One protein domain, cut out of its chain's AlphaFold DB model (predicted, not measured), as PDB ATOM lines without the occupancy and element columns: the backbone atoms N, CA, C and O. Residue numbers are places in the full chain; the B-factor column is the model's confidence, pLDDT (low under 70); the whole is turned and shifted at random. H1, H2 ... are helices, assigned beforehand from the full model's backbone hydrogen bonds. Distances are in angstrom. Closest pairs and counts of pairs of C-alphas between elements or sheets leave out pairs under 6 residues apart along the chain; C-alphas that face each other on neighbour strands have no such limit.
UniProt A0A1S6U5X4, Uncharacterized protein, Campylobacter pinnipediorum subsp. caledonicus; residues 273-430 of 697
ATOM      1  N   GLU A 273      58.999 139.227 105.764       28.11
ATOM      2  CA  GLU A 273      59.537 139.203 107.136       28.11
ATOM      3  C   GLU A 273      60.474 138.020 107.427       28.11
ATOM      4  O   GLU A 273      61.576 138.226 107.935       28.11
ATOM      5  N   ILE A 274      60.142 136.809 106.965       29.53
ATOM      6  CA  ILE A 274      61.004 135.610 107.070       29.53
ATOM      7  C   ILE A 274      62.325 135.793 106.289       29.53
ATOM      8  O   ILE A 274      63.384 135.311 106.694       29.53
ATOM      9  N   LYS A 275      62.307 136.596 105.211       37.88
ATOM     10  CA  LYS A 275      63.517 136.993 104.468       37.88
ATOM     11  C   LYS A 275      64.511 137.774 105.319       37.88
ATOM     12  O   LYS A 275      65.702 137.675 105.053       37.88
ATOM     13  N   LYS A 276      64.074 138.578 106.295       32.44
ATOM     14  CA  LYS A 276      65.008 139.427 107.048       32.44
ATOM     15  C   LYS A 276      65.893 138.574 107.939       32.44
ATOM     16  O   LYS A 276      67.107 138.701 107.818       32.44
ATOM     17  N   PHE A 277      65.298 137.678 108.729       29.27
ATOM     18  CA  PHE A 277      66.029 136.776 109.618       29.27
ATOM     19  C   PHE A 277      66.951 135.818 108.846       29.27
ATOM     20  O   PHE A 277      68.161 135.806 109.068       29.27
ATOM     21  N   ASN A 278      66.411 135.124 107.838       46.28
ATOM     22  CA  ASN A 278      67.180 134.159 107.049       46.28
ATOM     23  C   ASN A 278      68.302 134.817 106.232       46.28
ATOM     24  O   ASN A 278      69.382 134.254 106.105       46.28
ATOM     25  N   HIS A 279      68.108 136.027 105.701       51.28
ATOM     26  CA  HIS A 279      69.125 136.666 104.864       51.28
ATOM     27  C   HIS A 279      70.312 137.228 105.655       51.28
ATOM     28  O   HIS A 279      71.424 137.192 105.137       51.28
ATOM     29  N   TRP A 280      70.125 137.782 106.862       48.12
ATOM     30  CA  TRP A 280      71.277 138.230 107.662       48.12
ATOM     31  C   TRP A 280      72.026 137.037 108.260       48.12
ATOM     32  O   TRP A 280      73.254 137.049 108.274       48.12
ATOM     33  N   TYR A 281      71.299 135.998 108.679       57.16
ATOM     34  CA  TYR A 281      71.887 134.785 109.234       57.16
ATOM     35  C   TYR A 281      72.657 133.993 108.173       57.16
ATOM     36  O   TYR A 281      73.826 133.689 108.379       57.16
ATOM     37  N   TYR A 282      72.080 133.747 106.990       65.38
ATOM     38  CA  TYR A 282      72.813 133.093 105.896       65.38
ATOM     39  C   TYR A 282      74.000 133.922 105.425       65.38
ATOM     40  O   TYR A 282      75.045 133.355 105.138       65.38
ATOM     41  N   LYS A 283      73.888 135.255 105.418       65.75
ATOM     42  CA  LYS A 283      75.045 136.121 105.169       65.75
ATOM     43  C   LYS A 283      76.122 135.970 106.227       65.75
ATOM     44  O   LYS A 283      77.288 135.940 105.869       65.75
ATOM     45  N   LEU A 284      75.757 135.866 107.504       63.25
ATOM     46  CA  LEU A 284      76.712 135.592 108.573       63.25
ATOM     47  C   LEU A 284      77.394 134.237 108.350       63.25
ATOM     48  O   LEU A 284      78.614 134.172 108.394       63.25
ATOM     49  N   ILE A 285      76.637 133.178 108.061       71.81
ATOM     50  CA  ILE A 285      77.190 131.847 107.775       71.81
ATOM     51  C   ILE A 285      78.113 131.871 106.556       71.81
ATOM     52  O   ILE A 285      79.227 131.357 106.621       71.81
ATOM     53  N   ASP A 286      77.683 132.491 105.462       72.81
ATOM     54  CA  ASP A 286      78.485 132.657 104.253       72.81
ATOM     55  C   ASP A 286      79.773 133.444 104.547       72.81
ATOM     56  O   ASP A 286      80.854 133.062 104.106       72.81
ATOM     57  N   HIS A 287      79.689 134.481 105.379       73.94
ATOM     58  CA  HIS A 287      80.839 135.263 105.825       73.94
ATOM     59  C   HIS A 287      81.817 134.451 106.676       73.94
ATOM     60  O   HIS A 287      83.032 134.560 106.522       73.94
ATOM     61  N   ILE A 288      81.293 133.595 107.555       77.69
ATOM     62  CA  ILE A 288      82.097 132.641 108.320       77.69
ATOM     63  C   ILE A 288      82.807 131.683 107.363       77.69
ATOM     64  O   ILE A 288      84.013 131.490 107.509       77.69
ATOM     65  N   LYS A 289      82.102 131.131 106.362       80.12
ATOM     66  CA  LYS A 289      82.709 130.272 105.332       80.12
ATOM     67  C   LYS A 289      83.858 130.998 104.640       80.12
ATOM     68  O   LYS A 289      84.967 130.482 104.661       80.12
ATOM     69  N   VAL A 290      83.629 132.216 104.142       79.56
ATOM     70  CA  VAL A 290      84.664 133.062 103.519       79.56
ATOM     71  C   VAL A 290      85.858 133.270 104.457       79.56
ATOM     72  O   VAL A 290      87.002 133.166 104.023       79.56
ATOM     73  N   ASN A 291      85.635 133.523 105.748       78.94
ATOM     74  CA  ASN A 291      86.728 133.715 106.702       78.94
ATOM     75  C   ASN A 291      87.573 132.445 106.903       78.94
ATOM     76  O   ASN A 291      88.798 132.538 106.979       78.94
ATOM     77  N   VAL A 292      86.941 131.271 106.994       83.62
ATOM     78  CA  VAL A 292      87.642 130.003 107.270       83.62
ATOM     79  C   VAL A 292      88.147 129.289 106.012       83.62
ATOM     80  O   VAL A 292      88.969 128.376 106.135       83.62
ATOM     81  N   THR A 293      87.712 129.706 104.817       78.12
ATOM     82  CA  THR A 293      88.207 129.203 103.527       78.12
ATOM     83  C   THR A 293      89.021 130.247 102.777       78.12
ATOM     84  O   THR A 293      90.241 130.142 102.751       78.12
ATOM     85  N   VAL A 294      88.370 131.268 102.220       79.75
ATOM     86  CA  VAL A 294      88.992 132.276 101.349       79.75
ATOM     87  C   VAL A 294      90.027 133.099 102.100       79.75
ATOM     88  O   VAL A 294      91.081 133.369 101.563       79.75
ATOM     89  N   LYS A 295      89.768 133.503 103.346       81.50
ATOM     90  CA  LYS A 295      90.714 134.315 104.139       81.50
ATOM     91  C   LYS A 295      91.667 133.478 104.989       81.50
ATOM     92  O   LYS A 295      92.338 134.009 105.879       81.50
ATOM     93  N   ASN A 296      91.707 132.171 104.750       84.88
ATOM     94  CA  ASN A 296      92.513 131.235 105.508       84.88
ATOM     95  C   ASN A 296      93.607 130.630 104.617       84.88
ATOM     96  O   ASN A 296      93.349 129.658 103.907       84.88
ATOM     97  N   PRO A 297      94.857 131.112 104.711       82.19
ATOM     98  CA  PRO A 297      95.942 130.608 103.874       82.19
ATOM     99  C   PRO A 297      96.299 129.148 104.123       82.19
ATOM    100  O   PRO A 297      96.847 128.487 103.245       82.19
ATOM    101  N   PHE A 298      95.951 128.597 105.285       85.38
ATOM    102  CA  PHE A 298      96.114 127.167 105.497       85.38
ATOM    103  C   PHE A 298      95.120 126.361 104.658       85.38
ATOM    104  O   PHE A 298      95.487 125.303 104.166       85.38
ATOM    105  N   THR A 299      93.899 126.859 104.432       82.81
ATOM    106  CA  THR A 299      92.933 126.209 103.526       82.81
ATOM    107  C   THR A 299      93.457 126.180 102.092       82.81
ATOM    108  O   THR A 299      93.342 125.150 101.440       82.81
ATOM    109  N   HIS A 300      94.121 127.244 101.641       83.56
ATOM    110  CA  HIS A 300      94.761 127.307 100.323       83.56
ATOM    111  C   HIS A 300      95.813 126.216 100.112       83.56
ATOM    112  O   HIS A 300      95.810 125.526  99.094       83.56
ATOM    113  N   LEU A 301      96.662 125.981 101.120       83.12
ATOM    114  CA  LEU A 301      97.634 124.884 101.097       83.12
ATOM    115  C   LEU A 301      96.947 123.517 100.923       83.12
ATOM    116  O   LEU A 301      97.405 122.679 100.148       83.12
ATOM    117  N   TYR A 302      95.839 123.297 101.631       85.06
ATOM    118  CA  TYR A 302      95.080 122.047 101.560       85.06
ATOM    119  C   TYR A 302      94.333 121.874 100.230       85.06
ATOM    120  O   TYR A 302      94.330 120.772  99.674       85.06
ATOM    121  N   ASN A 303      93.763 122.950  99.680       83.38
ATOM    122  CA  ASN A 303      93.148 122.957  98.350       83.38
ATOM    123  C   ASN A 303      94.180 122.634  97.270       83.38
ATOM    124  O   ASN A 303      93.935 121.780  96.419       83.38
ATOM    125  N   PHE A 304      95.356 123.263  97.339       84.31
ATOM    126  CA  PHE A 304      96.459 122.991  96.427       84.31
ATOM    127  C   PHE A 304      96.902 121.525  96.509       84.31
ATOM    128  O   PHE A 304      97.016 120.866  95.478       84.31
ATOM    129  N   GLY A 305      97.090 120.986  97.721       86.25
ATOM    130  CA  GLY A 305      97.416 119.570  97.922       86.25
ATOM    131  C   GLY A 305      96.361 118.628  97.330       86.25
ATOM    132  O   GLY A 305      96.701 117.669  96.635       86.25
ATOM    133  N   SER A 306      95.083 118.962  97.513       84.44
ATOM    134  CA  SER A 306      93.958 118.195  96.969       84.44
ATOM    135  C   SER A 306      93.933 118.217  95.436       84.44
ATOM    136  O   SER A 306      93.834 117.169  94.794       84.44
ATOM    137  N   ASN A 307      94.094 119.393  94.824       87.12
ATOM    138  CA  ASN A 307      94.156 119.538  93.370       87.12
ATOM    139  C   ASN A 307      95.413 118.894  92.774       87.12
ATOM    140  O   ASN A 307      95.359 118.335  91.677       87.12
ATOM    141  N   PHE A 308      96.531 118.887  93.501       89.06
ATOM    142  CA  PHE A 308      97.739 118.172  93.102       89.06
ATOM    143  C   PHE A 308      97.508 116.653  93.044       89.06
ATOM    144  O   PHE A 308      97.893 116.008  92.065       89.06
ATOM    145  N   MET A 309      96.811 116.076  94.030       87.12
ATOM    146  CA  MET A 309      96.411 114.662  93.989       87.12
ATOM    147  C   MET A 309      95.491 114.351  92.800       87.12
ATOM    148  O   MET A 309      95.696 113.347  92.111       87.12
ATOM    149  N   LEU A 310      94.508 115.214  92.520       88.00
ATOM    150  CA  LEU A 310      93.646 115.073  91.340       88.00
ATOM    151  C   LEU A 310      94.445 115.164  90.042       88.00
ATOM    152  O   LEU A 310      94.263 114.339  89.149       88.00
ATOM    153  N   SER A 311      95.392 116.095  89.964       90.06
ATOM    154  CA  SER A 311      96.282 116.254  88.811       90.06
ATOM    155  C   SER A 311      97.106 115.005  88.554       90.06
ATOM    156  O   SER A 311      97.269 114.596  87.404       90.06
ATOM    157  N   TYR A 312      97.613 114.369  89.612       90.62
ATOM    158  CA  TYR A 312      98.297 113.088  89.493       90.62
ATOM    159  C   TYR A 312      97.372 112.023  88.896       90.62
ATOM    160  O   TYR A 312      97.728 111.420  87.881       90.62
ATOM    161  N   LEU A 313      96.166 111.841  89.447       88.12
ATOM    162  CA  LEU A 313      95.203 110.868  88.919       88.12
ATOM    163  C   LEU A 313      94.817 111.163  87.467       88.12
ATOM    164  O   LEU A 313      94.744 110.258  86.639       88.12
ATOM    165  N   HIS A 314      94.652 112.428  87.110       88.88
ATOM    166  CA  HIS A 314      94.338 112.839  85.750       88.88
ATOM    167  C   HIS A 314      95.532 112.760  84.788       88.88
ATOM    168  O   HIS A 314      95.352 112.691  83.571       88.88
ATOM    169  N   GLY A 315      96.759 112.628  85.298       88.88
ATOM    170  CA  GLY A 315      97.979 112.652  84.487       88.88
ATOM    171  C   GLY A 315      98.318 114.052  83.976       88.88
ATOM    172  O   GLY A 315      98.863 114.198  82.886       88.88
ATOM    173  N   ASP A 316      97.969 115.077  84.748       92.94
ATOM    174  CA  ASP A 316      98.145 116.483  84.396       92.94
ATOM    175  C   ASP A 316      99.472 117.051  84.924       92.94
ATOM    176  O   ASP A 316      99.864 118.132  84.508       92.94
ATOM    177  N   LEU A 317     100.220 116.327  85.773       92.31
ATOM    178  CA  LEU A 317     101.452 116.833  86.413       92.31
ATOM    179  C   LEU A 317     102.493 117.386  85.430       92.31
ATOM    180  O   LEU A 317     103.092 118.429  85.685       92.31
ATOM    181  N   LYS A 318     102.691 116.724  84.284       94.31
ATOM    182  CA  LYS A 318     103.590 117.222  83.229       94.31
ATOM    183  C   LYS A 318     103.136 118.589  82.717       94.31
ATOM    184  O   LYS A 318     103.960 119.465  82.474       94.31
ATOM    185  N   TYR A 319     101.834 118.763  82.534       95.38
ATOM    186  CA  TYR A 319     101.260 120.008  82.042       95.38
ATOM    187  C   TYR A 319     101.177 121.072  83.128       95.38
ATOM    188  O   TYR A 319     101.373 122.237  82.821       95.38
ATOM    189  N   LEU A 320     101.020 120.676  84.389       92.50
ATOM    190  CA  LEU A 320     101.177 121.563  85.533       92.50
ATOM    191  C   LEU A 320     102.584 122.179  85.547       92.50
ATOM    192  O   LEU A 320     102.718 123.398  85.589       92.50
ATOM    193  N   ALA A 321     103.624 121.350  85.409       92.25
ATOM    194  CA  ALA A 321     105.010 121.809  85.317       92.25
ATOM    195  C   ALA A 321     105.258 122.681  84.074       92.25
ATOM    196  O   ALA A 321     105.893 123.725  84.180       92.25
ATOM    197  N   LYS A 322     104.715 122.306  82.905       93.06
ATOM    198  CA  LYS A 322     104.800 123.132  81.685       93.06
ATOM    199  C   LYS A 322     104.144 124.500  81.865       93.06
ATOM    200  O   LYS A 322     104.710 125.495  81.430       93.06
ATOM    201  N   THR A 323     102.965 124.555  82.480       89.81
ATOM    202  CA  THR A 323     102.232 125.802  82.715       89.81
ATOM    203  C   THR A 323     102.943 126.674  83.755       89.81
ATOM    204  O   THR A 323     103.015 127.884  83.567       89.81
ATOM    205  N   LEU A 324     103.546 126.080  84.796       88.38
ATOM    206  CA  LEU A 324     104.408 126.797  85.750       88.38
ATOM    207  C   LEU A 324     105.653 127.364  85.069       88.38
ATOM    208  O   LEU A 324     105.980 128.531  85.256       88.38
ATOM    209  N   ASN A 325     106.326 126.548  84.255       90.19
ATOM    210  CA  ASN A 325     107.486 126.992  83.494       90.19
ATOM    211  C   ASN A 325     107.104 128.139  82.551       90.19
ATOM    212  O   ASN A 325     107.785 129.149  82.528       90.19
ATOM    213  N   MET A 326     105.976 128.027  81.844       88.62
ATOM    214  CA  MET A 326     105.462 129.089  80.977       88.62
ATOM    215  C   MET A 326     105.200 130.385  81.751       88.62
ATOM    216  O   MET A 326     105.636 131.440  81.312       88.62
ATOM    217  N   LEU A 327     104.569 130.318  82.927       85.19
ATOM    218  CA  LEU A 327     104.387 131.486  83.793       85.19
ATOM    219  C   LEU A 327     105.727 132.139  84.181       85.19
ATOM    220  O   LEU A 327     105.821 133.365  84.216       85.19
ATOM    221  N   ALA A 328     106.748 131.331  84.472       86.62
ATOM    222  CA  ALA A 328     108.056 131.807  84.914       86.62
ATOM    223  C   ALA A 328     108.935 132.347  83.770       86.62
ATOM    224  O   ALA A 328     109.663 133.315  83.976       86.62
ATOM    225  N   THR A 329     108.887 131.733  82.584       92.00
ATOM    226  CA  THR A 329     109.832 132.004  81.487       92.00
ATOM    227  C   THR A 329     109.214 132.740  80.300       92.00
ATOM    228  O   THR A 329     109.939 133.394  79.559       92.00
ATOM    229  N   ASP A 330     107.897 132.644  80.089       92.38
ATOM    230  CA  ASP A 330     107.190 133.271  78.966       92.38
ATOM    231  C   ASP A 330     105.785 133.739  79.373       92.38
ATOM    232  O   ASP A 330     104.748 133.145  79.049       92.38
ATOM    233  N   LYS A 331     105.757 134.865  80.090       87.31
ATOM    234  CA  LYS A 331     104.515 135.475  80.568       87.31
ATOM    235  C   LYS A 331     103.542 135.814  79.431       87.31
ATOM    236  O   LYS A 331     102.337 135.712  79.627       87.31
ATOM    237  N   LYS A 332     104.030 136.177  78.237       92.31
ATOM    238  CA  LYS A 332     103.158 136.508  77.096       92.31
ATOM    239  C   LYS A 332     102.409 135.271  76.601       92.31
ATOM    240  O   LYS A 332     101.200 135.347  76.379       92.31
ATOM    241  N   ALA A 333     103.098 134.138  76.456       90.00
ATOM    242  CA  ALA A 333     102.454 132.875  76.103       90.00
ATOM    243  C   ALA A 333     101.478 132.408  77.191       90.00
ATOM    244  O   ALA A 333     100.378 131.949  76.876       90.00
ATOM    245  N   PHE A 334     101.846 132.584  78.463       86.19
ATOM    246  CA  PHE A 334     100.971 132.276  79.591       86.19
ATOM    247  C   PHE A 334      99.684 133.114  79.570       86.19
ATOM    248  O   PHE A 334      98.587 132.559  79.619       86.19
ATOM    249  N   ASP A 335      99.799 134.437  79.430       83.69
ATOM    250  CA  ASP A 335      98.652 135.348  79.390       83.69
ATOM    251  C   ASP A 335      97.747 135.051  78.181       83.69
ATOM    252  O   ASP A 335      96.520 135.099  78.295       83.69
ATOM    253  N   LYS A 336      98.321 134.663  77.033       90.19
ATOM    254  CA  LYS A 336      97.550 134.210  75.864       90.19
ATOM    255  C   LYS A 336      96.733 132.952  76.173       90.19
ATOM    256  O   LYS A 336      95.536 132.934  75.891       90.19
ATOM    257  N   LEU A 337      97.353 131.936  76.778       88.44
ATOM    258  CA  LEU A 337      96.678 130.696  77.172       88.44
ATOM    259  C   LEU A 337      95.526 130.974  78.153       88.44
ATOM    260  O   LEU A 337      94.435 130.424  78.005       88.44
ATOM    261  N   VAL A 338      95.755 131.853  79.133       84.62
ATOM    262  CA  VAL A 338      94.730 132.292  80.092       84.62
ATOM    263  C   VAL A 338      93.582 133.004  79.380       84.62
ATOM    264  O   VAL A 338      92.422 132.710  79.660       84.62
ATOM    265  N   ASN A 339      93.871 133.911  78.446       84.62
ATOM    266  CA  ASN A 339      92.849 134.649  77.703       84.62
ATOM    267  C   ASN A 339      92.006 133.741  76.800       84.62
ATOM    268  O   ASN A 339      90.783 133.881  76.781       84.62
ATOM    269  N   GLU A 340      92.626 132.779  76.113       86.94
ATOM    270  CA  GLU A 340      91.902 131.760  75.344       86.94
ATOM    271  C   GLU A 340      90.975 130.943  76.245       86.94
ATOM    272  O   GLU A 340      89.779 130.850  75.969       86.94
ATOM    273  N   ALA A 341      91.495 130.418  77.357       84.75
ATOM    274  CA  ALA A 341      90.709 129.643  78.314       84.75
ATOM    275  C   ALA A 341      89.573 130.478  78.943       84.75
ATOM    276  O   ALA A 341      88.453 129.990  79.120       84.75
ATOM    277  N   ASN A 342      89.812 131.761  79.233       81.06
ATOM    278  CA  ASN A 342      88.789 132.695  79.712       81.06
ATOM    279  C   ASN A 342      87.673 132.896  78.686       81.06
ATOM    280  O   ASN A 342      86.503 132.897  79.070       81.06
ATOM    281  N   GLY A 343      88.019 133.002  77.400       77.56
ATOM    282  CA  GLY A 343      87.061 133.135  76.302       77.56
ATOM    283  C   GLY A 343      86.111 131.942  76.150       77.56
ATOM    284  O   GLY A 343      85.041 132.089  75.563       77.56
ATOM    285  N   VAL A 344      86.464 130.779  76.709       79.75
ATOM    286  CA  VAL A 344      85.665 129.544  76.628       79.75
ATOM    287  C   VAL A 344      85.178 129.007  77.978       79.75
ATOM    288  O   VAL A 344      84.525 127.966  78.000       79.75
ATOM    289  N   GLY A 345      85.418 129.714  79.092       73.19
ATOM    290  CA  GLY A 345      84.744 129.439  80.371       73.19
ATOM    291  C   GLY A 345      85.612 129.248  81.623       73.19
ATOM    292  O   GLY A 345      85.063 128.834  82.650       73.19
ATOM    293  N   LEU A 346      86.914 129.560  81.604       73.56
ATOM    294  CA  LEU A 346      87.793 129.437  82.786       73.56
ATOM    295  C   LEU A 346      87.346 130.313  83.981       73.56
ATOM    296  O   LEU A 346      87.462 129.895  85.130       73.56
ATOM    297  N   ASN A 347      86.777 131.499  83.729       62.44
ATOM    298  CA  ASN A 347      86.350 132.464  84.759       62.44
ATOM    299  C   ASN A 347      84.919 132.255  85.306       62.44
ATOM    300  O   ASN A 347      84.396 133.130  85.991       62.44
ATOM    301  N   SER A 348      84.262 131.126  85.034       48.22
ATOM    302  CA  SER A 348      82.843 130.926  85.391       48.22
ATOM    303  C   SER A 348      82.555 130.716  86.890       48.22
ATOM    304  O   SER A 348      81.392 130.711  87.278       48.22
ATOM    305  N   MET A 349      83.579 130.582  87.742       43.81
ATOM    306  CA  MET A 349      83.423 130.082  89.117       43.81
ATOM    307  C   MET A 349      83.336 131.114  90.241       43.81
ATOM    308  O   MET A 349      82.696 130.842  91.255       43.81
ATOM    309  N   LEU A 350      83.956 132.289  90.100       36.94
ATOM    310  CA  LEU A 350      83.925 133.295  91.167       36.94
ATOM    311  C   LEU A 350      82.525 133.880  91.363       36.94
ATOM    312  O   LEU A 350      82.176 134.206  92.488       36.94
ATOM    313  N   ASN A 351      81.686 133.920  90.323       38.19
ATOM    314  CA  ASN A 351      80.341 134.503  90.393       38.19
ATOM    315  C   ASN A 351      79.428 133.849  91.453       38.19
ATOM    316  O   ASN A 351      78.549 134.524  91.995       38.19
ATOM    317  N   ASP A 352      79.662 132.583  91.807       41.22
ATOM    318  CA  ASP A 352      78.851 131.852  92.790       41.22
ATOM    319  C   ASP A 352      79.229 132.158  94.249       41.22
ATOM    320  O   ASP A 352      78.385 132.054  95.146       41.22
ATOM    321  N   LEU A 353      80.471 132.594  94.495       34.41
ATOM    322  CA  LEU A 353      80.935 133.085  95.800       34.41
ATOM    323  C   LEU A 353      80.945 134.621  95.867       34.41
ATOM    324  O   LEU A 353      80.642 135.169  96.916       34.41
ATOM    325  N   GLU A 354      81.182 135.336  94.767       35.22
ATOM    326  CA  GLU A 354      81.077 136.805  94.658       35.22
ATOM    327  C   GLU A 354      79.620 137.299  94.665       35.22
ATOM    328  O   GLU A 354      79.342 138.460  94.975       35.22
ATOM    329  N   GLY A 355      78.646 136.410  94.425       35.00
ATOM    330  CA  GLY A 355      77.244 136.656  94.770       35.00
ATOM    331  C   GLY A 355      77.023 136.863  96.279       35.00
ATOM    332  O   GLY A 355      76.049 137.510  96.689       35.00
ATOM    333  N   ILE A 356      77.952 136.385  97.116       40.06
ATOM    334  CA  ILE A 356      78.048 136.704  98.542       40.06
ATOM    335  C   ILE A 356      78.743 138.059  98.639       40.06
ATOM    336  O   ILE A 356      79.926 138.168  98.938       40.06
ATOM    337  N   LYS A 357      77.977 139.125  98.385       36.00
ATOM    338  CA  LYS A 357      78.390 140.468  98.794       36.00
ATOM    339  C   LYS A 357      78.729 140.386 100.278       36.00
ATOM    340  O   LYS A 357      77.810 140.187 101.087       36.00
ATOM    341  N   ASP A 358      80.015 140.549 100.596       37.75
ATOM    342  CA  ASP A 358      80.496 140.843 101.941       37.75
ATOM    343  C   ASP A 358      79.530 141.872 102.560       37.75
ATOM    344  O   ASP A 358      78.890 142.676 101.859       37.75
ATOM    345  N   LEU A 359      79.404 141.884 103.888       34.81
ATOM    346  CA  LEU A 359      78.968 143.107 104.552       34.81
ATOM    347  C   LEU A 359      79.905 144.201 104.039       34.81
ATOM    348  O   LEU A 359      81.051 144.270 104.479       34.81
ATOM    349  N   LYS A 360      79.447 144.991 103.056       38.72
ATOM    350  CA  LYS A 360      80.138 146.182 102.587       38.72
ATOM    351  C   LYS A 360      80.282 147.033 103.832       38.72
ATOM    352  O   LYS A 360      79.334 147.702 104.238       38.72
ATOM    353  N   VAL A 361      81.430 146.927 104.492       40.31
ATOM    354  CA  VAL A 361      81.793 147.843 105.558       40.31
ATOM    355  C   VAL A 361      81.794 149.180 104.848       40.31
ATOM    356  O   VAL A 361      82.596 149.367 103.930       40.31
ATOM    357  N   GLU A 362      80.827 150.041 105.180       42.41
ATOM    358  CA  GLU A 362      80.707 151.367 104.578       42.41
ATOM    359  C   GLU A 362      82.105 151.979 104.465       42.41
ATOM    360  O   GLU A 362      82.934 151.818 105.374       42.41
ATOM    361  N   LYS A 363      82.390 152.646 103.341       44.66
ATOM    362  CA  LYS A 363      83.598 153.459 103.192       44.66
ATOM    363  C   LYS A 363      83.531 154.602 104.207       44.66
ATOM    364  O   LYS A 363      83.056 155.688 103.922       44.66
ATOM    365  N   ARG A 364      83.913 154.294 105.442       49.22
ATOM    366  CA  ARG A 364      84.305 155.237 106.476       49.22
ATOM    367  C   ARG A 364      85.782 155.511 106.271       49.22
ATOM    368  O   ARG A 364      86.580 154.565 106.267       49.22
ATOM    369  N   ASP A 365      86.099 156.771 106.037       52.16
ATOM    370  CA  ASP A 365      87.462 157.235 105.841       52.16
ATOM    371  C   ASP A 365      88.137 157.444 107.205       52.16
ATOM    372  O   ASP A 365      87.492 157.809 108.188       52.16
ATOM    373  N   GLY A 366      89.427 157.111 107.286       55.97
ATOM    374  CA  GLY A 366      90.224 157.188 108.513       55.97
ATOM    375  C   GLY A 366      91.244 156.052 108.644       55.97
ATOM    376  O   GLY A 366      90.994 154.918 108.228       55.97
ATOM    377  N   ILE A 367      92.399 156.351 109.248       54.09
ATOM    378  CA  ILE A 367      93.538 155.424 109.401       54.09
ATOM    379  C   ILE A 367      93.117 154.136 110.122       54.09
ATOM    380  O   ILE A 367      93.428 153.040 109.657       54.09
ATOM    381  N   PHE A 368      92.331 154.258 111.197       54.06
ATOM    382  CA  PHE A 368      91.814 153.117 111.955       54.06
ATOM    383  C   PHE A 368      90.963 152.172 111.095       54.06
ATOM    384  O   PHE A 368      91.196 150.965 111.080       54.06
ATOM    385  N   TRP A 369      90.003 152.705 110.327       58.88
ATOM    386  CA  TRP A 369      89.126 151.890 109.480       58.88
ATOM    387  C   TRP A 369      89.883 151.245 108.317       58.88
ATOM    388  O   TRP A 369      89.581 150.113 107.942       58.88
ATOM    389  N   ASN A 370      90.903 151.919 107.781       61.22
ATOM    390  CA  ASN A 370      91.783 151.348 106.763       61.22
ATOM    391  C   ASN A 370      92.640 150.203 107.320       61.22
ATOM    392  O   ASN A 370      92.727 149.149 106.688       61.22
ATOM    393  N   LEU A 371      93.198 150.362 108.524       57.97
ATOM    394  CA  LEU A 371      93.949 149.308 109.206       57.97
ATOM    395  C   LEU A 371      93.052 148.110 109.552       57.97
ATOM    396  O   LEU A 371      93.428 146.965 109.305       57.97
ATOM    397  N   ALA A 372      91.833 148.364 110.034       62.16
ATOM    398  CA  ALA A 372      90.851 147.321 110.308       62.16
ATOM    399  C   ALA A 372      90.465 146.544 109.037       62.16
ATOM    400  O   ALA A 372      90.415 145.318 109.072       62.16
ATOM    401  N   ARG A 373      90.255 147.219 107.893       66.50
ATOM    402  CA  ARG A 373      89.984 146.557 106.598       66.50
ATOM    403  C   ARG A 373      91.145 145.678 106.139       66.50
ATOM    404  O   ARG A 373      90.902 144.568 105.666       66.50
ATOM    405  N   LEU A 374      92.383 146.157 106.290       61.06
ATOM    406  CA  LEU A 374      93.592 145.398 105.957       61.06
ATOM    407  C   LEU A 374      93.731 144.152 106.835       61.06
ATOM    408  O   LEU A 374      93.927 143.062 106.301       61.06
ATOM    409  N   ALA A 375      93.568 144.297 108.153       67.06
ATOM    410  CA  ALA A 375      93.614 143.189 109.106       67.06
ATOM    411  C   ALA A 375      92.443 142.206 108.922       67.06
ATOM    412  O   ALA A 375      92.560 141.022 109.225       67.06
ATOM    413  N   TYR A 376      91.305 142.672 108.407       73.38
ATOM    414  CA  TYR A 376      90.143 141.830 108.130       73.38
ATOM    415  C   TYR A 376      90.182 141.135 106.760       73.38
ATOM    416  O   TYR A 376      89.340 140.281 106.473       73.38
ATOM    417  N   PHE A 377      91.128 141.515 105.896       73.19
ATOM    418  CA  PHE A 377      91.184 141.101 104.493       73.19
ATOM    419  C   PHE A 377      89.878 141.406 103.735       73.19
ATOM    420  O   PHE A 377      89.367 140.589 102.958       73.19
ATOM    421  N   SER A 378      89.296 142.581 103.982       70.38
ATOM    422  CA  SER A 378      88.062 143.028 103.319       70.38
ATOM    423  C   SER A 378      88.242 143.182 101.805       70.38
ATOM    424  O   SER A 378      89.336 143.506 101.340       70.38
ATOM    425  N   GLU A 379      87.169 142.963 101.045       67.31
ATOM    426  CA  GLU A 379      87.128 143.210  99.597       67.31
ATOM    427  C   GLU A 379      87.474 144.679  99.289       67.31
ATOM    428  O   GLU A 379      87.053 145.587 100.013       67.31
ATOM    429  N   GLY A 380      88.286 144.915  98.253       66.00
ATOM    430  CA  GLY A 380      88.786 146.240  97.877       66.00
ATOM    431  C   GLY A 380      89.995 146.723  98.687       66.00
ATOM    432  O   GLY A 380      90.453 147.850  98.494       66.00
ATOM    433  N   SER A 381      90.522 145.908  99.607       69.56
ATOM    434  CA  SER A 381      91.842 146.133 100.210       69.56
ATOM    435  C   SER A 381      92.912 145.368  99.431       69.56
ATOM    436  O   SER A 381      92.659 144.257  98.974       69.56
ATOM    437  N   LYS A 382      94.141 145.900  99.332       72.69
ATOM    438  CA  LYS A 382      95.238 145.228  98.601       72.69
ATOM    439  C   LYS A 382      95.458 143.782  99.066       72.69
ATOM    440  O   LYS A 382      95.635 142.892  98.240       72.69
ATOM    441  N   THR A 383      95.432 143.546 100.379       68.50
ATOM    442  CA  THR A 383      95.618 142.216 100.980       68.50
ATOM    443  C   THR A 383      94.399 141.317 100.777       68.50
ATOM    444  O   THR A 383      94.556 140.149 100.433       68.50
ATOM    445  N   GLY A 384      93.185 141.854 100.933       69.06
ATOM    446  CA  GLY A 384      91.949 141.118 100.681       69.06
ATOM    447  C   GLY A 384      91.779 140.705  99.219       69.06
ATOM    448  O   GLY A 384      91.370 139.575  98.954       69.06
ATOM    449  N   ASP A 385      92.125 141.581  98.280       72.12
ATOM    450  CA  ASP A 385      92.061 141.296  96.845       72.12
ATOM    451  C   ASP A 385      93.138 140.286  96.441       72.12
ATOM    452  O   ASP A 385      92.876 139.399  95.634       72.12
ATOM    453  N   ALA A 386      94.338 140.369  97.027       69.81
ATOM    454  CA  ALA A 386      95.404 139.398  96.790       69.81
ATOM    455  C   ALA A 386      95.023 137.986  97.264       69.81
ATOM    456  O   ALA A 386      95.215 137.024  96.526       69.81
ATOM    457  N   ILE A 387      94.439 137.860  98.460       71.44
ATOM    458  CA  ILE A 387      94.004 136.570  99.011       71.44
ATOM    459  C   ILE A 387      92.848 135.968  98.194       71.44
ATOM    460  O   ILE A 387      92.883 134.786  97.864       71.44
ATOM    461  N   ARG A 388      91.854 136.776  97.795       73.00
ATOM    462  CA  ARG A 388      90.765 136.315  96.910       73.00
ATOM    463  C   ARG A 388      91.292 135.862  95.550       73.00
ATOM    464  O   ARG A 388      90.867 134.826  95.050       73.00
ATOM    465  N   LYS A 389      92.253 136.597  94.980       72.00
ATOM    466  CA  LYS A 389      92.940 136.190  93.748       72.00
ATOM    467  C   LYS A 389      93.695 134.878  93.928       72.00
ATOM    468  O   LYS A 389      93.625 134.051  93.035       72.00
ATOM    469  N   ALA A 390      94.398 134.679  95.043       68.75
ATOM    470  CA  ALA A 390      95.100 133.425  95.320       68.75
ATOM    471  C   ALA A 390      94.125 132.237  95.379       68.75
ATOM    472  O   ALA A 390      94.329 131.257  94.667       68.75
ATOM    473  N   TYR A 391      93.020 132.392  96.116       69.69
ATOM    474  CA  TYR A 391      91.948 131.398  96.194       69.69
ATOM    475  C   TYR A 391      91.378 131.019  94.822       69.69
ATOM    476  O   TYR A 391      91.169 129.852  94.518       69.69
ATOM    477  N   ASP A 392      91.124 132.017  93.982       70.62
ATOM    478  CA  ASP A 392      90.599 131.815  92.634       70.62
ATOM    479  C   ASP A 392      91.632 131.161  91.697       70.62
ATOM    480  O   ASP A 392      91.318 130.260  90.914       70.62
ATOM    481  N   TRP A 393      92.899 131.561  91.821       73.19
ATOM    482  CA  TRP A 393      94.005 130.974  91.071       73.19
ATOM    483  C   TRP A 393      94.274 129.511  91.437       73.19
ATOM    484  O   TRP A 393      94.684 128.754  90.557       73.19
ATOM    485  N   GLU A 394      94.022 129.090  92.681       73.75
ATOM    486  CA  GLU A 394      94.248 127.710  93.144       73.75
ATOM    487  C   GLU A 394      93.541 126.656  92.314       73.75
ATOM    488  O   GLU A 394      94.076 125.567  92.180       73.75
ATOM    489  N   ASP A 395      92.348 126.927  91.794       76.19
ATOM    490  CA  ASP A 395      91.597 125.971  90.979       76.19
ATOM    491  C   ASP A 395      91.824 126.224  89.484       76.19
ATOM    492  O   ASP A 395      92.088 125.298  88.706       76.19
ATOM    493  N   LYS A 396      91.840 127.503  89.087       82.69
ATOM    494  CA  LYS A 396      92.090 127.913  87.701       82.69
ATOM    495  C   LYS A 396      93.418 127.411  87.174       82.69
ATOM    496  O   LYS A 396      93.483 127.011  86.018       82.69
ATOM    497  N   PHE A 397      94.466 127.401  87.993       86.81
ATOM    498  CA  PHE A 397      95.787 126.978  87.546       86.81
ATOM    499  C   PHE A 397      95.816 125.503  87.114       86.81
ATOM    500  O   PHE A 397      96.380 125.167  86.070       86.81
ATOM    501  N   PHE A 398      95.153 124.619  87.862       90.44
ATOM    502  CA  PHE A 398      95.075 123.201  87.505       90.44
ATOM    503  C   PHE A 398      94.133 122.953  86.323       90.44
ATOM    504  O   PHE A 398      94.472 122.195  85.411       90.44
ATOM    505  N   LYS A 399      93.003 123.670  86.265       90.25
ATOM    506  CA  LYS A 399      92.117 123.667  85.091       90.25
ATOM    507  C   LYS A 399      92.834 124.140  83.834       90.25
ATOM    508  O   LYS A 399      92.672 123.532  82.781       90.25
ATOM    509  N   LEU A 400      93.668 125.171  83.943       91.31
ATOM    510  CA  LEU A 400      94.485 125.702  82.856       91.31
ATOM    511  C   LEU A 400      95.536 124.688  82.392       91.31
ATOM    512  O   LEU A 400      95.733 124.510  81.192       91.31
ATOM    513  N   ALA A 401      96.187 123.986  83.325       93.94
ATOM    514  CA  ALA A 401      97.124 122.914  82.995       93.94
ATOM    515  C   ALA A 401      96.442 121.790  82.201       93.94
ATOM    516  O   ALA A 401      96.973 121.337  81.184       93.94
ATOM    517  N   ARG A 402      95.236 121.380  82.607       93.81
ATOM    518  CA  ARG A 402      94.462 120.381  81.865       93.81
ATOM    519  C   ARG A 402      93.918 120.902  80.538       93.81
ATOM    520  O   ARG A 402      93.984 120.192  79.542       93.81
ATOM    521  N   TYR A 403      93.450 122.143  80.496       94.31
ATOM    522  CA  TYR A 403      93.058 122.799  79.253       94.31
ATOM    523  C   TYR A 403      94.212 122.766  78.249       94.31
ATOM    524  O   TYR A 403      94.044 122.270  77.140       94.31
ATOM    525  N   LYS A 404      95.420 123.163  78.671       94.75
ATOM    526  CA  LYS A 404      96.618 123.082  77.831       94.75
ATOM    527  C   LYS A 404      96.908 121.656  77.366       94.75
ATOM    528  O   LYS A 404      97.250 121.459  76.206       94.75
ATOM    529  N   LYS A 405      96.789 120.663  78.249       96.12
ATOM    530  CA  LYS A 405      96.944 119.249  77.880       96.12
ATOM    531  C   LYS A 405      95.996 118.840  76.762       96.12
ATOM    532  O   LYS A 405      96.432 118.194  75.817       96.12
ATOM    533  N   ASN A 406      94.735 119.233  76.876       95.12
ATOM    534  CA  ASN A 406      93.689 118.898  75.922       95.12
ATOM    535  C   ASN A 406      93.880 119.619  74.581       95.12
ATOM    536  O   ASN A 406      93.742 118.994  73.534       95.12
ATOM    537  N   ILE A 407      94.269 120.898  74.607       95.50
ATOM    538  CA  ILE A 407      94.632 121.658  73.403       95.50
ATOM    539  C   ILE A 407      95.844 121.033  72.703       95.50
ATOM    540  O   ILE A 407      95.788 120.771  71.507       95.50
ATOM    541  N   ASP A 408      96.917 120.726  73.443       94.88
ATOM    542  CA  ASP A 408      98.113 120.074  72.891       94.88
ATOM    543  C   ASP A 408      97.794 118.656  72.351       94.88
ATOM    544  O   ASP A 408      98.543 118.132  71.531       94.88
ATOM    545  N   ALA A 409      96.698 118.033  72.805       92.75
ATOM    546  CA  ALA A 409      96.183 116.755  72.307       92.75
ATOM    547  C   ALA A 409      95.204 116.899  71.120       92.75
ATOM    548  O   ALA A 409      94.670 115.896  70.652       92.75
ATOM    549  N   GLY A 410      94.965 118.121  70.633       94.12
ATOM    550  CA  GLY A 410      94.129 118.398  69.462       94.12
ATOM    551  C   GLY A 410      92.635 118.586  69.742       94.12
ATOM    552  O   GLY A 410      91.856 118.654  68.794       94.12
ATOM    553  N   MET A 411      92.204 118.679  71.008       93.81
ATOM    554  CA  MET A 411      90.800 118.975  71.331       93.81
ATOM    555  C   MET A 411      90.430 120.413  70.955       93.81
ATOM    556  O   MET A 411      91.250 121.327  71.055       93.81
ATOM    557  N   SER A 412      89.160 120.642  70.602       93.56
ATOM    558  CA  SER A 412      88.669 122.006  70.403       93.56
ATOM    559  C   SER A 412      88.677 122.794  71.726       93.56
ATOM    560  O   SER A 412      88.448 122.208  72.787       93.56
ATOM    561  N   PRO A 413      88.857 124.129  71.711       88.50
ATOM    562  CA  PRO A 413      88.851 124.946  72.927       88.50
ATOM    563  C   PRO A 413      87.639 124.740  73.844       88.50
ATOM    564  O   PRO A 413      87.778 124.638  75.062       88.50
ATOM    565  N   LYS A 414      86.435 124.615  73.278       88.12
ATOM    566  CA  LYS A 414      85.218 124.399  74.074       88.12
ATOM    567  C   LYS A 414      85.196 123.020  74.736       88.12
ATOM    568  O   LYS A 414      84.829 122.915  75.903       88.12
ATOM    569  N   GLU A 415      85.595 121.975  74.019       86.31
ATOM    570  CA  GLU A 415      85.648 120.611  74.561       86.31
ATOM    571  C   GLU A 415      86.764 120.463  75.593       86.31
ATOM    572  O   GLU A 415      86.528 119.931  76.676       86.31
ATOM    573  N   ALA A 416      87.941 121.019  75.299       89.44
ATOM    574  CA  ALA A 416      89.079 121.063  76.204       89.44
ATOM    575  C   ALA A 416      88.711 121.728  77.534       89.44
ATOM    576  O   ALA A 416      89.070 121.216  78.599       89.44
ATOM    577  N   MET A 417      87.974 122.846  77.483       87.94
ATOM    578  CA  MET A 417      87.541 123.550  78.687       87.94
ATOM    579  C   MET A 417      86.431 122.804  79.426       87.94
ATOM    580  O   MET A 417      86.489 122.706  80.649       87.94
ATOM    581  N   LYS A 418      85.462 122.221  78.713       83.75
ATOM    582  CA  LYS A 418      84.413 121.391  79.321       83.75
ATOM    583  C   LYS A 418      85.006 120.203  80.085       83.75
ATOM    584  O   LYS A 418      84.599 119.935  81.212       83.75
ATOM    585  N   ASP A 419      85.984 119.512  79.504       84.12
ATOM    586  CA  ASP A 419      86.677 118.407  80.173       84.12
ATOM    587  C   ASP A 419      87.492 118.894  81.385       84.12
ATOM    588  O   ASP A 419      87.433 118.285  82.452       84.12
ATOM    589  N   ALA A 420      88.179 120.033  81.278       87.31
ATOM    590  CA  ALA A 420      88.893 120.623  82.408       87.31
ATOM    591  C   ALA A 420      87.962 121.087  83.547       87.31
ATOM    592  O   ALA A 420      88.306 120.916  84.714       87.31
ATOM    593  N   GLN A 421      86.770 121.607  83.240       79.81
ATOM    594  CA  GLN A 421      85.732 121.919  84.231       79.81
ATOM    595  C   GLN A 421      85.135 120.663  84.875       79.81
ATOM    596  O   GLN A 421      84.716 120.711  86.022       79.81
ATOM    597  N   TYR A 422      85.098 119.533  84.166       76.44
ATOM    598  CA  TYR A 422      84.612 118.269  84.719       76.44
ATOM    599  C   TYR A 422      85.653 117.572  85.610       76.44
ATOM    600  O   TYR A 422      85.321 116.917  86.598       76.44
ATOM    601  N   ALA A 423      86.926 117.712  85.250       77.69
ATOM    602  CA  ALA A 423      88.066 117.097  85.919       77.69
ATOM    603  C   ALA A 423      88.568 117.839  87.161       77.69
ATOM    604  O   ALA A 423      89.438 117.347  87.869       77.69
ATOM    605  N   TYR A 424      88.013 119.002  87.459       78.06
ATOM    606  CA  TYR A 424      88.214 119.684  88.728       78.06
ATOM    607  C   TYR A 424      86.848 120.197  89.153       78.06
ATOM    608  O   TYR A 424      86.185 120.856  88.362       78.06
ATOM    609  N   VAL A 425      86.419 119.827  90.361       62.81
ATOM    610  CA  VAL A 425      85.034 119.917  90.858       62.81
ATOM    611  C   VAL A 425      84.291 121.150  90.338       62.81
ATOM    612  O   VAL A 425      84.734 122.270  90.564       62.81
ATOM    613  N   ASP A 426      83.151 120.957  89.672       58.88
ATOM    614  CA  ASP A 426      82.323 122.057  89.171       58.88
ATOM    615  C   ASP A 426      81.314 122.544  90.226       58.88
ATOM    616  O   ASP A 426      80.307 121.894  90.534       58.88
ATOM    617  N   TYR A 427      81.571 123.725  90.782       54.38
ATOM    618  CA  TYR A 427      80.725 124.353  91.794       54.38
ATOM    619  C   TYR A 427      79.552 125.164  91.217       54.38
ATOM    620  O   TYR A 427      78.657 125.491  91.989       54.38
ATOM    621  N   SER A 428      79.482 125.389  89.897       47.75
ATOM    622  CA  SER A 428      78.524 126.317  89.257       47.75
ATOM    623  C   SER A 428      77.037 125.927  89.366       47.75
ATOM    624  O   SER A 428      76.135 126.726  89.119       47.75
ATOM    625  N   THR A 429      76.745 124.672  89.716       50.72
ATOM    626  CA  THR A 429      75.374 124.159  89.884       50.72
ATOM    627  C   THR A 429      74.908 124.252  91.339       50.72
ATOM    628  O   THR A 429      75.382 123.516  92.196       50.72
ATOM    629  N   HIS A 430      73.981 125.145  91.674       51.22
ATOM    630  CA  HIS A 430      73.552 125.321  93.064       51.22
ATOM    631  C   HIS A 430      72.783 124.117  93.639       51.22
ATOM    632  O   HIS A 430      72.085 123.395  92.935       51.22
TER     633      HIS A 430
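Overview. This is residues 273 to 430 of the 697 residues of an uncharacterized protein of Campylobacter pinnipediorum subsp. caledonicus (UniProt A0A1S6U5X4). The long helix H7 makes the core: H2 lies side by side with it, while H3, H4 and H8 pack crosswise on its residues 397 to 407. H6 makes a corner with the other end of H7, and residues 273 to 279, at the tip of the H1 arm, stick out, as do residues 362 to 368. The printed part has 158 residues with eight named helices, H1 to H8, and no named strand: all helix. It is only just compact, close to loose (radius of gyration of the C-alphas 18.1 A), spanning 53 by 38 by 27 A.

Arrangement. H1, residues 274 to 292, and H2, residues 297 to 314, are close but not clearly touching; their closest C-alphas, Val 292 and Thr 299, are 7.5 A apart. H2 touches the hub, H7, residues 382 to 408, the same way at a shallow tilt of 4 degrees; the closest C-alphas, Phe 304 and Glu 394, are 6.2 A apart. H3, residues 317 to 329, touches H7 at a steep tilt of 59 degrees, with C-alphas 320 and 401 closest at 5.0 A. H4, residues 331 to 344, touches H7 about perpendicular at 82 degrees, closest at C-alphas 341 and 400, 7.1 A. H5, residues 351 to 354, is apart from the other helices. H6, residues 367 to 376, touches H7 only at the corner, closest at C-alphas 374 and 383, 6.2 A. H8, residues 413 to 423, touches H7 at a steep tilt of 66 degrees, closest at C-alphas 406 and 416, 5.1 A. Every O i to N i+4 pair is within hydrogen-bond range in H1, H2, H3, H4, H6 and H8, and 21 of 23 in H7; H5 is too short for one.

Along the chain. H1 begins at C-alpha 274 (61.004, 135.610, 107.070) and is 27.2 A long; H2 is 25.4 A. H7, 36.1 A, has a kink of 37 degrees near residue 395. H8 ends at C-alpha 423 (88.066, 117.097, 85.919).

Size, cuts and confidence. The two farthest C-alphas, Glu 273 and Thr 329, are 56.9 A apart. The printed part has no cut; the link H5 to H6 is long, 12 residues. Mean pLDDT of the printed part is 73.2, with residues 273 to 284 and 347 to 375 among those under 70.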